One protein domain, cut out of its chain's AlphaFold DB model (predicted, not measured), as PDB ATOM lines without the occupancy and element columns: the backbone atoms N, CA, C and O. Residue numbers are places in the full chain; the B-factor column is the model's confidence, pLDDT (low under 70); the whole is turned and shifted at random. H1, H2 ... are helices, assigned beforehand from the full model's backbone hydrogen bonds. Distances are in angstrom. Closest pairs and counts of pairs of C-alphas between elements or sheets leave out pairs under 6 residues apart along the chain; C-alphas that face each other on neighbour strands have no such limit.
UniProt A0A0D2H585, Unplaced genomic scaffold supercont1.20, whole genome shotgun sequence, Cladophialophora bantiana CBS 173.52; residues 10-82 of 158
ATOM      1  N   PRO A  10      -6.985  24.291  -7.973       57.88
ATOM      2  CA  PRO A  10      -7.403  23.889  -6.637       57.88
ATOM      3  C   PRO A  10      -8.906  23.561  -6.656       57.88
ATOM      4  O   PRO A  10      -9.757  24.392  -6.341       57.88
ATOM      5  N   ASN A  11      -9.245  22.322  -6.990       59.03
ATOM      6  CA  ASN A  11     -10.533  21.773  -6.597       59.03
ATOM      7  C   ASN A  11     -10.465  21.476  -5.080       59.03
ATOM      8  O   ASN A  11      -9.880  20.476  -4.656       59.03
ATOM      9  N   THR A  12     -11.021  22.359  -4.246       59.47
ATOM     10  CA  THR A  12     -11.056  22.222  -2.775       59.47
ATOM     11  C   THR A  12     -11.746  20.934  -2.300       59.47
ATOM     12  O   THR A  12     -11.442  20.445  -1.210       59.47
ATOM     13  N   ASP A  13     -12.596  20.332  -3.132       73.19
ATOM     14  CA  ASP A  13     -13.306  19.078  -2.868       73.19
ATOM     15  C   ASP A  13     -12.357  17.865  -2.911       73.19
ATOM     16  O   ASP A  13     -12.381  17.008  -2.029       73.19
ATOM     17  N   GLY A  14     -11.419  17.818  -3.865       75.56
ATOM     18  CA  GLY A  14     -10.471  16.701  -3.993       75.56
ATOM     19  C   GLY A  14      -9.538  16.549  -2.784       75.56
ATOM     20  O   GLY A  14      -9.295  15.438  -2.304       75.56
ATOM     21  N   ALA A  15      -9.037  17.664  -2.243       77.94
ATOM     22  CA  ALA A  15      -8.189  17.651  -1.049       77.94
ATOM     23  C   ALA A  15      -8.966  17.225   0.209       77.94
ATOM     24  O   ALA A  15      -8.469  16.410   0.993       77.94
ATOM     25  N   ALA A  16     -10.193  17.728   0.379       82.69
ATOM     26  CA  ALA A  16     -11.066  17.349   1.485       82.69
ATOM     27  C   ALA A  16     -11.438  15.857   1.434       82.69
ATOM     28  O   ALA A  16     -11.344  15.170   2.452       82.69
ATOM     29  N   ARG A  17     -11.762  15.326   0.248       83.56
ATOM     30  CA  ARG A  17     -12.070  13.901   0.041       83.56
ATOM     31  C   ARG A  17     -10.891  12.993   0.371       83.56
ATOM     32  O   ARG A  17     -11.070  12.018   1.091       83.56
ATOM     33  N   ARG A  18      -9.672  13.324  -0.075       85.06
ATOM     34  CA  ARG A  18      -8.466  12.551   0.286       85.06
ATOM     35  C   ARG A  18      -8.227  12.541   1.793       85.06
ATOM     36  O   ARG A  18      -7.922  11.493   2.353       85.06
ATOM     37  N   LYS A  19      -8.417  13.687   2.456       87.19
ATOM     38  CA  LYS A  19      -8.344  13.765   3.920       87.19
ATOM     39  C   LYS A  19      -9.400  12.870   4.575       87.19
ATOM     40  O   LYS A  19      -9.064  12.155   5.511       87.19
ATOM     41  N   ALA A  20     -10.633  12.870   4.070       89.12
ATOM     42  CA  ALA A  20     -11.704  12.015   4.578       89.12
ATOM     43  C   ALA A  20     -11.390  10.520   4.402       89.12
ATOM     44  O   ALA A  20     -11.534   9.765   5.358       89.12
ATOM     45  N   VAL A  21     -10.885  10.106   3.234       90.25
ATOM     46  CA  VAL A  21     -10.451   8.719   2.985       90.25
ATOM     47  C   VAL A  21      -9.328   8.320   3.939       90.25
ATOM     48  O   VAL A  21      -9.417   7.275   4.570       90.25
ATOM     49  N   HIS A  22      -8.312   9.165   4.114       89.19
ATOM     50  CA  HIS A  22      -7.218   8.894   5.048       89.19
ATOM     51  C   HIS A  22      -7.702   8.808   6.507       89.19
ATOM     52  O   HIS A  22      -7.224   7.983   7.278       89.19
ATOM     53  N   CYS A  23      -8.669   9.639   6.905       89.69
ATOM     54  CA  CYS A  23      -9.309   9.529   8.215       89.69
ATOM     55  C   CYS A  23     -10.105   8.225   8.362       89.69
ATOM     56  O   CYS A  23     -10.014   7.598   9.411       89.69
ATOM     57  N   ALA A  24     -10.842   7.804   7.331       90.19
ATOM     58  CA  ALA A  24     -11.574   6.540   7.343       90.19
ATOM     59  C   ALA A  24     -10.626   5.334   7.415       90.19
ATOM     60  O   ALA A  24     -10.870   4.421   8.191       90.19
ATOM     61  N   GLN A  25      -9.507   5.359   6.683       89.38
ATOM     62  CA  GLN A  25      -8.486   4.307   6.738       89.38
ATOM     63  C   GLN A  25      -7.934   4.101   8.151       89.38
ATOM     64  O   GLN A  25      -7.786   2.964   8.571       89.38
ATOM     65  N   LYS A  26      -7.722   5.177   8.918       86.88
ATOM     66  CA  LYS A  26      -7.275   5.062  10.316       86.88
ATOM     67  C   LYS A  26      -8.269   4.346  11.225       86.88
ATOM     68  O   LYS A  26      -7.855   3.757  12.207       86.88
ATOM     69  N   ILE A  27      -9.566   4.426  10.929       86.31
ATOM     70  CA  ILE A  27     -10.583   3.682  11.685       86.31
ATOM     71  C   ILE A  27     -10.474   2.191  11.354       86.31
ATOM     72  O   ILE A  27     -10.593   1.356  12.240       86.31
ATOM     73  N   LEU A  28     -10.185   1.861  10.092       87.56
ATOM     74  CA  LEU A  28      -9.997   0.477   9.653       87.56
ATOM     75  C   LEU A  28      -8.745  -0.171  10.263       87.56
ATOM     76  O   LEU A  28      -8.697  -1.392  10.363       87.56
ATOM     77  N   ASP A  29      -7.751   0.606  10.702       85.31
ATOM     78  CA  ASP A  29      -6.592   0.053  11.414       85.31
ATOM     79  C   ASP A  29      -7.007  -0.652  12.716       85.31
ATOM     80  O   ASP A  29      -6.491  -1.728  13.012       85.31
ATOM     81  N   ASP A  30      -7.997  -0.119  13.441       81.31
ATOM     82  CA  ASP A  30      -8.546  -0.760  14.645       81.31
ATOM     83  C   ASP A  30      -9.346  -2.045  14.324       81.31
ATOM     84  O   ASP A  30      -9.638  -2.825  15.228       81.31
ATOM     85  N   GLU A  31      -9.711  -2.283  13.059       85.50
ATOM     86  CA  GLU A  31     -10.458  -3.475  12.626       85.50
ATOM     87  C   GLU A  31      -9.562  -4.547  11.992       85.50
ATOM     88  O   GLU A  31      -9.795  -5.737  12.196       85.50
ATOM     89  N   PHE A  32      -8.547  -4.144  11.222       87.50
ATOM     90  CA  PHE A  32      -7.718  -5.058  10.422       87.50
ATOM     91  C   PHE A  32      -6.255  -5.146  10.877       87.50
ATOM     92  O   PHE A  32      -5.538  -6.038  10.424       87.50
ATOM     93  N   HIS A  33      -5.797  -4.243  11.749       89.12
ATOM     94  CA  HIS A  33      -4.419  -4.196  12.252       89.12
ATOM     95  C   HIS A  33      -4.352  -4.210  13.789       89.12
ATOM     96  O   HIS A  33      -3.351  -3.801  14.378       89.12
ATOM     97  N   ALA A  34      -5.407  -4.691  14.449       91.38
ATOM     98  CA  ALA A  34      -5.555  -4.657  15.898       91.38
ATOM     99  C   ALA A  34      -4.842  -5.820  16.611       91.38
ATOM    100  O   ALA A  34      -5.459  -6.631  17.304       91.38
ATOM    101  N   LEU A  35      -3.517  -5.893  16.472       92.69
ATOM    102  CA  LEU A  35      -2.716  -6.982  17.039       92.69
ATOM    103  C   LEU A  35      -2.814  -7.046  18.573       92.69
ATOM    104  O   LEU A  35      -2.810  -8.126  19.164       92.69
ATOM    105  N   GLY A  36      -2.932  -5.888  19.225       93.62
ATOM    106  CA  GLY A  36      -3.149  -5.812  20.666       93.62
ATOM    107  C   GLY A  36      -4.490  -6.415  21.099       93.62
ATOM    108  O   GLY A  36      -4.559  -7.090  22.125       93.62
ATOM    109  N   ALA A  37      -5.540  -6.271  20.285       92.56
ATOM    110  CA  ALA A  37      -6.824  -6.929  20.519       92.56
ATOM    111  C   ALA A  37      -6.758  -8.446  20.264       92.56
ATOM    112  O   ALA A  37      -7.369  -9.219  21.001       92.56
ATOM    113  N   GLU A  38      -6.013  -8.878  19.245       93.44
ATOM    114  CA  GLU A  38      -5.901 -10.291  18.863       93.44
ATOM    115  C   GLU A  38      -5.093 -11.125  19.870       93.44
ATOM    116  O   GLU A  38      -5.513 -12.221  20.248       93.44
ATOM    117  N   ILE A  39      -3.931 -10.620  20.301       93.31
ATOM    118  CA  ILE A  39      -2.959 -11.387  21.104       93.31
ATOM    119  C   ILE A  39      -2.390 -10.637  22.315       93.31
ATOM    120  O   ILE A  39      -1.604 -11.213  23.062       93.31
ATOM    121  N   GLY A  40      -2.732  -9.360  22.504       93.44
ATOM    122  CA  GLY A  40      -2.223  -8.531  23.606       93.44
ATOM    123  C   GLY A  40      -3.061  -8.566  24.876       93.44
ATOM    124  O   GLY A  40      -2.734  -7.896  25.849       93.44
ATOM    125  N   TRP A  41      -4.140  -9.340  24.907       93.50
ATOM    126  CA  TRP A  41      -4.906  -9.534  26.129       93.50
ATOM    127  C   TRP A  41      -4.110 -10.344  27.165       93.50
ATOM    128  O   TRP A  41      -3.219 -11.131  26.842       93.50
ATOM    129  N   PHE A  42      -4.438 -10.137  28.437       94.88
ATOM    130  CA  PHE A  42      -3.811 -10.811  29.570       94.88
ATOM    131  C   PHE A  42      -4.843 -11.061  30.669       94.88
ATOM    132  O   PHE A  42      -5.901 -10.430  30.685       94.88
ATOM    133  N   TYR A  43      -4.541 -11.983  31.583       94.31
ATOM    134  CA  TYR A  43      -5.379 -12.305  32.740       94.31
ATOM    135  C   TYR A  43      -4.940 -11.500  33.974       94.31
ATOM    136  O   TYR A  43      -3.942 -11.872  34.595       94.31
ATOM    137  N   PRO A  44      -5.665 -10.437  34.377       89.06
ATOM    138  CA  PRO A  44      -5.223  -9.559  35.464       89.06
ATOM    139  C   PRO A  44      -5.152 -10.271  36.818       89.06
ATOM    140  O   PRO A  44      -4.288  -9.962  37.630       89.06
ATOM    141  N   ASP A  45      -6.016 -11.266  37.040       92.31
ATOM    142  CA  ASP A  45      -6.068 -12.035  38.291       92.31
ATOM    143  C   ASP A  45      -4.803 -12.873  38.544       92.31
ATOM    144  O   ASP A  45      -4.574 -13.324  39.666       92.31
ATOM    145  N   LEU A  46      -3.979 -13.102  37.512       93.44
ATOM    146  CA  LEU A  46      -2.710 -13.817  37.649       93.44
ATOM    147  C   LEU A  46      -1.553 -12.898  38.056       93.44
ATOM    148  O   LEU A  46      -0.549 -13.405  38.553       93.44
ATOM    149  N   ASP A  47      -1.691 -11.575  37.919       92.69
ATOM    150  CA  ASP A  47      -0.722 -10.598  38.427       92.69
ATOM    151  C   ASP A  47      -0.935 -10.355  39.931       92.69
ATOM    152  O   ASP A  47      -1.280  -9.266  40.390       92.69
ATOM    153  N   VAL A  48      -0.755 -11.420  40.717       90.75
ATOM    154  CA  VAL A  48      -1.041 -11.451  42.163       90.75
ATOM    155  C   VAL A  48      -0.232 -10.404  42.937       90.75
ATOM    156  O   VAL A  48      -0.701  -9.874  43.944       90.75
ATOM    157  N   ASN A  49       0.971 -10.091  42.458       91.31
ATOM    158  CA  ASN A  49       1.871  -9.127  43.084       91.31
ATOM    159  C   ASN A  49       1.729  -7.709  42.506       91.31
ATOM    160  O   ASN A  49       2.338  -6.782  43.037       91.31
ATOM    161  N   GLY A  50       0.928  -7.526  41.451       90.69
ATOM    162  CA  GLY A  50       0.754  -6.243  40.774       90.69
ATOM    163  C   GLY A  50       2.025  -5.735  40.088       90.69
ATOM    164  O   GLY A  50       2.240  -4.523  40.054       90.69
ATOM    165  N   GLU A  51       2.863  -6.634  39.567       90.12
ATOM    166  CA  GLU A  51       4.155  -6.326  38.938       90.12
ATOM    167  C   GLU A  51       3.997  -5.389  37.735       90.12
ATOM    168  O   GLU A  51       4.836  -4.517  37.512       90.12
ATOM    169  N   GLY A  52       2.903  -5.524  36.982       88.00
ATOM    170  CA  GLY A  52       2.657  -4.704  35.799       88.00
ATOM    171  C   GLY A  52       1.957  -3.381  36.067       88.00
ATOM    172  O   GLY A  52       1.867  -2.544  35.171       88.00
ATOM    173  N   LYS A  53       1.448  -3.144  37.277       88.75
ATOM    174  CA  LYS A  53       0.559  -2.002  37.526       88.75
ATOM    175  C   LYS A  53       1.248  -0.651  37.315       88.75
ATOM    176  O   LYS A  53       0.627   0.271  36.797       88.75
ATOM    177  N   GLU A  54       2.512  -0.529  37.716       89.19
ATOM    178  CA  GLU A  54       3.276   0.721  37.583       89.19
ATOM    179  C   GLU A  54       3.745   0.979  36.145       89.19
ATOM    180  O   GLU A  54       3.887   2.134  35.746       89.19
ATOM    181  N   THR A  55       3.950  -0.078  35.352       89.94
ATOM    182  CA  THR A  55       4.436   0.008  33.964       89.94
ATOM    183  C   THR A  55       3.317  -0.078  32.929       89.94
ATOM    184  O   THR A  55       3.589  -0.232  31.738       89.94
ATOM    185  N   ASN A  56       2.051   0.013  33.357       92.44
ATOM    186  CA  ASN A  56       0.887  -0.223  32.500       92.44
ATOM    187  C   ASN A  56       0.966  -1.577  31.765       92.44
ATOM    188  O   ASN A  56       0.608  -1.681  30.593       92.44
ATOM    189  N   HIS A  57       1.460  -2.604  32.458       91.75
ATOM    190  CA  HIS A  57       1.761  -3.934  31.938       91.75
ATOM    191  C   HIS A  57       2.655  -3.874  30.689       91.75
ATOM    192  O   HIS A  57       2.267  -4.315  29.611       91.75
ATOM    193  N   ASP A  58       3.833  -3.258  30.831       90.62
ATOM    194  CA  ASP A  58       4.787  -2.994  29.738       90.62
ATOM    195  C   ASP A  58       4.169  -2.251  28.539       90.62
ATOM    196  O   ASP A  58       4.505  -2.494  27.382       90.62
ATOM    197  N   GLY A  59       3.252  -1.318  28.813       90.25
ATOM    198  CA  GLY A  59       2.576  -0.523  27.785       90.25
ATOM    199  C   GLY A  59       1.387  -1.214  27.112       90.25
ATOM    200  O   GLY A  59       0.759  -0.616  26.236       90.25
ATOM    201  N   GLN A  60       1.021  -2.427  27.540       94.06
ATOM    202  CA  GLN A  60      -0.181  -3.112  27.060       94.06
ATOM    203  C   GLN A  60      -1.472  -2.385  27.477       94.06
ATOM    204  O   GLN A  60      -2.503  -2.501  26.808       94.06
ATOM    205  N   LEU A  61      -1.419  -1.583  28.546       94.50
ATOM    206  CA  LEU A  61      -2.437  -0.593  28.883       94.50
ATOM    207  C   LEU A  61      -1.993   0.816  28.457       94.50
ATOM    208  O   LEU A  61      -0.856   1.234  28.659       94.50
ATOM    209  N   LYS A  62      -2.929   1.594  27.910       92.94
ATOM    210  CA  LYS A  62      -2.742   3.036  27.680       92.94
ATOM    211  C   LYS A  62      -2.870   3.800  28.996       92.94
ATOM    212  O   LYS A  62      -3.473   3.301  29.942       92.94
ATOM    213  N   ASP A  63      -2.472   5.072  28.998       91.12
ATOM    214  CA  ASP A  63      -2.646   5.994  30.139       91.12
ATOM    215  C   ASP A  63      -4.093   6.069  30.661       91.12
ATOM    216  O   ASP A  63      -4.339   6.379  31.823       91.12
ATOM    217  N   SER A  64      -5.077   5.763  29.810       90.69
ATOM    218  CA  SER A  64      -6.488   5.685  30.193       90.69
ATOM    219  C   SER A  64      -6.869   4.400  30.948       90.69
ATOM    220  O   SER A  64      -8.053   4.187  31.196       90.69
ATOM    221  N   GLY A  65      -5.923   3.492  31.208       90.44
ATOM    222  CA  GLY A  65      -6.156   2.159  31.779       90.44
ATOM    223  C   GLY A  65      -6.871   1.181  30.839       90.44
ATOM    224  O   GLY A  65      -7.347   0.138  31.277       90.44
ATOM    225  N   ARG A  66      -6.996   1.518  29.549       91.81
ATOM    226  CA  ARG A  66      -7.628   0.652  28.538       91.81
ATOM    227  C   ARG A  66      -6.558  -0.130  27.794       91.81
ATOM    228  O   ARG A  66      -5.485   0.416  27.550       91.81
ATOM    229  N   LEU A  67      -6.891  -1.350  27.381       92.69
ATOM    230  CA  LEU A  67      -6.021  -2.171  26.543       92.69
ATOM    231  C   LEU A  67      -5.635  -1.423  25.260       92.69
ATOM    232  O   LEU A  67      -6.490  -0.798  24.619       92.69
ATOM    233  N   ASP A  68      -4.362  -1.497  24.880       93.88
ATOM    234  CA  ASP A  68      -3.950  -1.109  23.542       93.88
ATOM    235  C   ASP A  68      -4.430  -2.141  22.528       93.88
ATOM    236  O   ASP A  68      -4.008  -3.290  22.544       93.88
ATOM    237  N   LEU A  69      -5.368  -1.731  21.675       92.12
ATOM    238  CA  LEU A  69      -5.952  -2.605  20.664       92.12
ATOM    239  C   LEU A  69      -5.050  -2.729  19.433       92.12
ATOM    240  O   LEU A  69      -5.060  -3.768  18.787       92.12
ATOM    241  N   LEU A  70      -4.257  -1.703  19.121       92.38
ATOM    242  CA  LEU A  70      -3.461  -1.656  17.893       92.38
ATOM    243  C   LEU A  70      -2.143  -2.407  18.045       92.38
ATOM    244  O   LEU A  70      -1.783  -3.221  17.198       92.38
ATOM    245  N   TYR A  71      -1.429  -2.153  19.138       92.88
ATOM    246  CA  TYR A  71      -0.084  -2.677  19.333       92.88
ATOM    247  C   TYR A  71      -0.061  -3.800  20.369       92.88
ATOM    248  O   TYR A  71      -0.678  -3.715  21.430       92.88
ATOM    249  N   TYR A  72       0.681  -4.855  20.042       93.94
ATOM    250  CA  TYR A  72       1.034  -5.918  20.974       93.94
ATOM    251  C   TYR A  72       2.377  -5.603  21.626       93.94
ATOM    252  O   TYR A  72       3.368  -5.383  20.923       93.94
ATOM    253  N   HIS A  73       2.408  -5.647  22.954       94.44
ATOM    254  CA  HIS A  73       3.608  -5.437  23.751       94.44
ATOM    255  C   HIS A  73       3.985  -6.762  24.427       94.44
ATOM    256  O   HIS A  73       3.267  -7.233  25.309       94.44
ATOM    257  N   PRO A  74       5.066  -7.436  23.988       93.56
ATOM    258  CA  PRO A  74       5.461  -8.706  24.579       93.56
ATOM    259  C   PRO A  74       5.923  -8.498  26.023       93.56
ATOM    260  O   PRO A  74       6.905  -7.801  26.258       93.56
ATOM    261  N   SER A  75       5.260  -9.163  26.967       93.56
ATOM    262  CA  SER A  75       5.597  -9.099  28.388       93.56
ATOM    263  C   SER A  75       5.684 -10.490  29.010       93.56
ATOM    264  O   SER A  75       5.055 -11.444  28.549       93.56
ATOM    265  N   ILE A  76       6.492 -10.600  30.065       92.69
ATOM    266  CA  ILE A  76       6.603 -11.790  30.918       92.69
ATOM    267  C   ILE A  76       5.874 -11.620  32.258       92.69
ATOM    268  O   ILE A  76       5.945 -12.515  33.099       92.69
ATOM    269  N   ILE A  77       5.179 -10.492  32.459       94.81
ATOM    270  CA  ILE A  77       4.352 -10.249  33.646       94.81
ATOM    271  C   ILE A  77       3.258 -11.329  33.718       94.81
ATOM    272  O   ILE A  77       2.610 -11.599  32.694       94.81
ATOM    273  N   PRO A  78       3.010 -11.940  34.895       94.25
ATOM    274  CA  PRO A  78       1.997 -12.979  35.048       94.25
ATOM    275  C   PRO A  78       0.639 -12.592  34.448       94.25
ATOM    276  O   PRO A  78       0.170 -11.466  34.588       94.25
ATOM    277  N   GLY A  79       0.016 -13.537  33.742       93.50
ATOM    278  CA  GLY A  79      -1.239 -13.309  33.019       93.50
ATOM    279  C   GLY A  79      -1.084 -13.033  31.528       93.50
ATOM    280  O   GLY A  79      -2.035 -13.291  30.790       93.50
ATOM    281  N   HIS A  80       0.084 -12.576  31.066       94.69
ATOM    282  CA  HIS A  80       0.346 -12.371  29.639       94.69
ATOM    283  C   HIS A  80       0.612 -13.682  28.902       94.69
ATOM    284  O   HIS A  80       1.030 -14.693  29.475       94.69
ATOM    285  N   HIS A  81       0.409 -13.652  27.587       92.88
ATOM    286  CA  HIS A  81       0.851 -14.724  26.710       92.88
ATOM    287  C   HIS A  81       2.369 -14.848  26.688       92.88
ATOM    288  O   HIS A  81       3.072 -13.849  26.577       92.88
ATOM    289  N   LEU A  82       2.866 -16.091  26.654       93.06
ATOM    290  CA  LEU A  82       4.287 -16.360  26.453       93.06
ATOM    291  C   LEU A  82       4.774 -15.682  25.155       93.06
ATOM    292  O   LEU A  82       4.290 -16.038  24.060       93.06
TER     293      LEU A  82
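AT A GLANCE: This is residues 10 to 82 of the 158 residues of an uncharacterized protein of Cladophialophora bantiana CBS 173.52 (UniProt A0A0D2H585). This is a domain of little regular structure: one long helix, H1, sticks out with residues 12 to 28 as an arm from a small body of loops that holds the short helix H2. The arm makes much of the length, and the long stretch 40 to 82 has no named element. The printed part has 73 residues, 26 of them in two named helices, H1 then H2, and no named strand; the class is all helix. It is extended, with a radius of gyration of the C-alphas of 17.4 A and spans of 60 by 21 by 15 A.

HOW THE PARTS SIT: Residues 10 to 28, of which 12 to 28 belong to H1, residues 12 to 32, stand free. A tight link of 2 residues joins H1 to H2, residues 35 to 39, yet the two are apart. The O i to N i+4 pair of H2 is within hydrogen-bond range, as are 14 of 17 in H1.

IN THESE COORDINATES: H1 begins at C-alpha 12 (-11.056, 22.222, -2.775) and is 30.5 A long. H2 is 6.0 A long and ends at C-alpha 39 (-2.959, -11.387, 21.104).

THE WHOLE: The C-alphas farthest apart, those of Pro 10 and Val 48, are 60.6 A apart. The printed part has no cut. Residues 10 to 12 have pLDDT under 70.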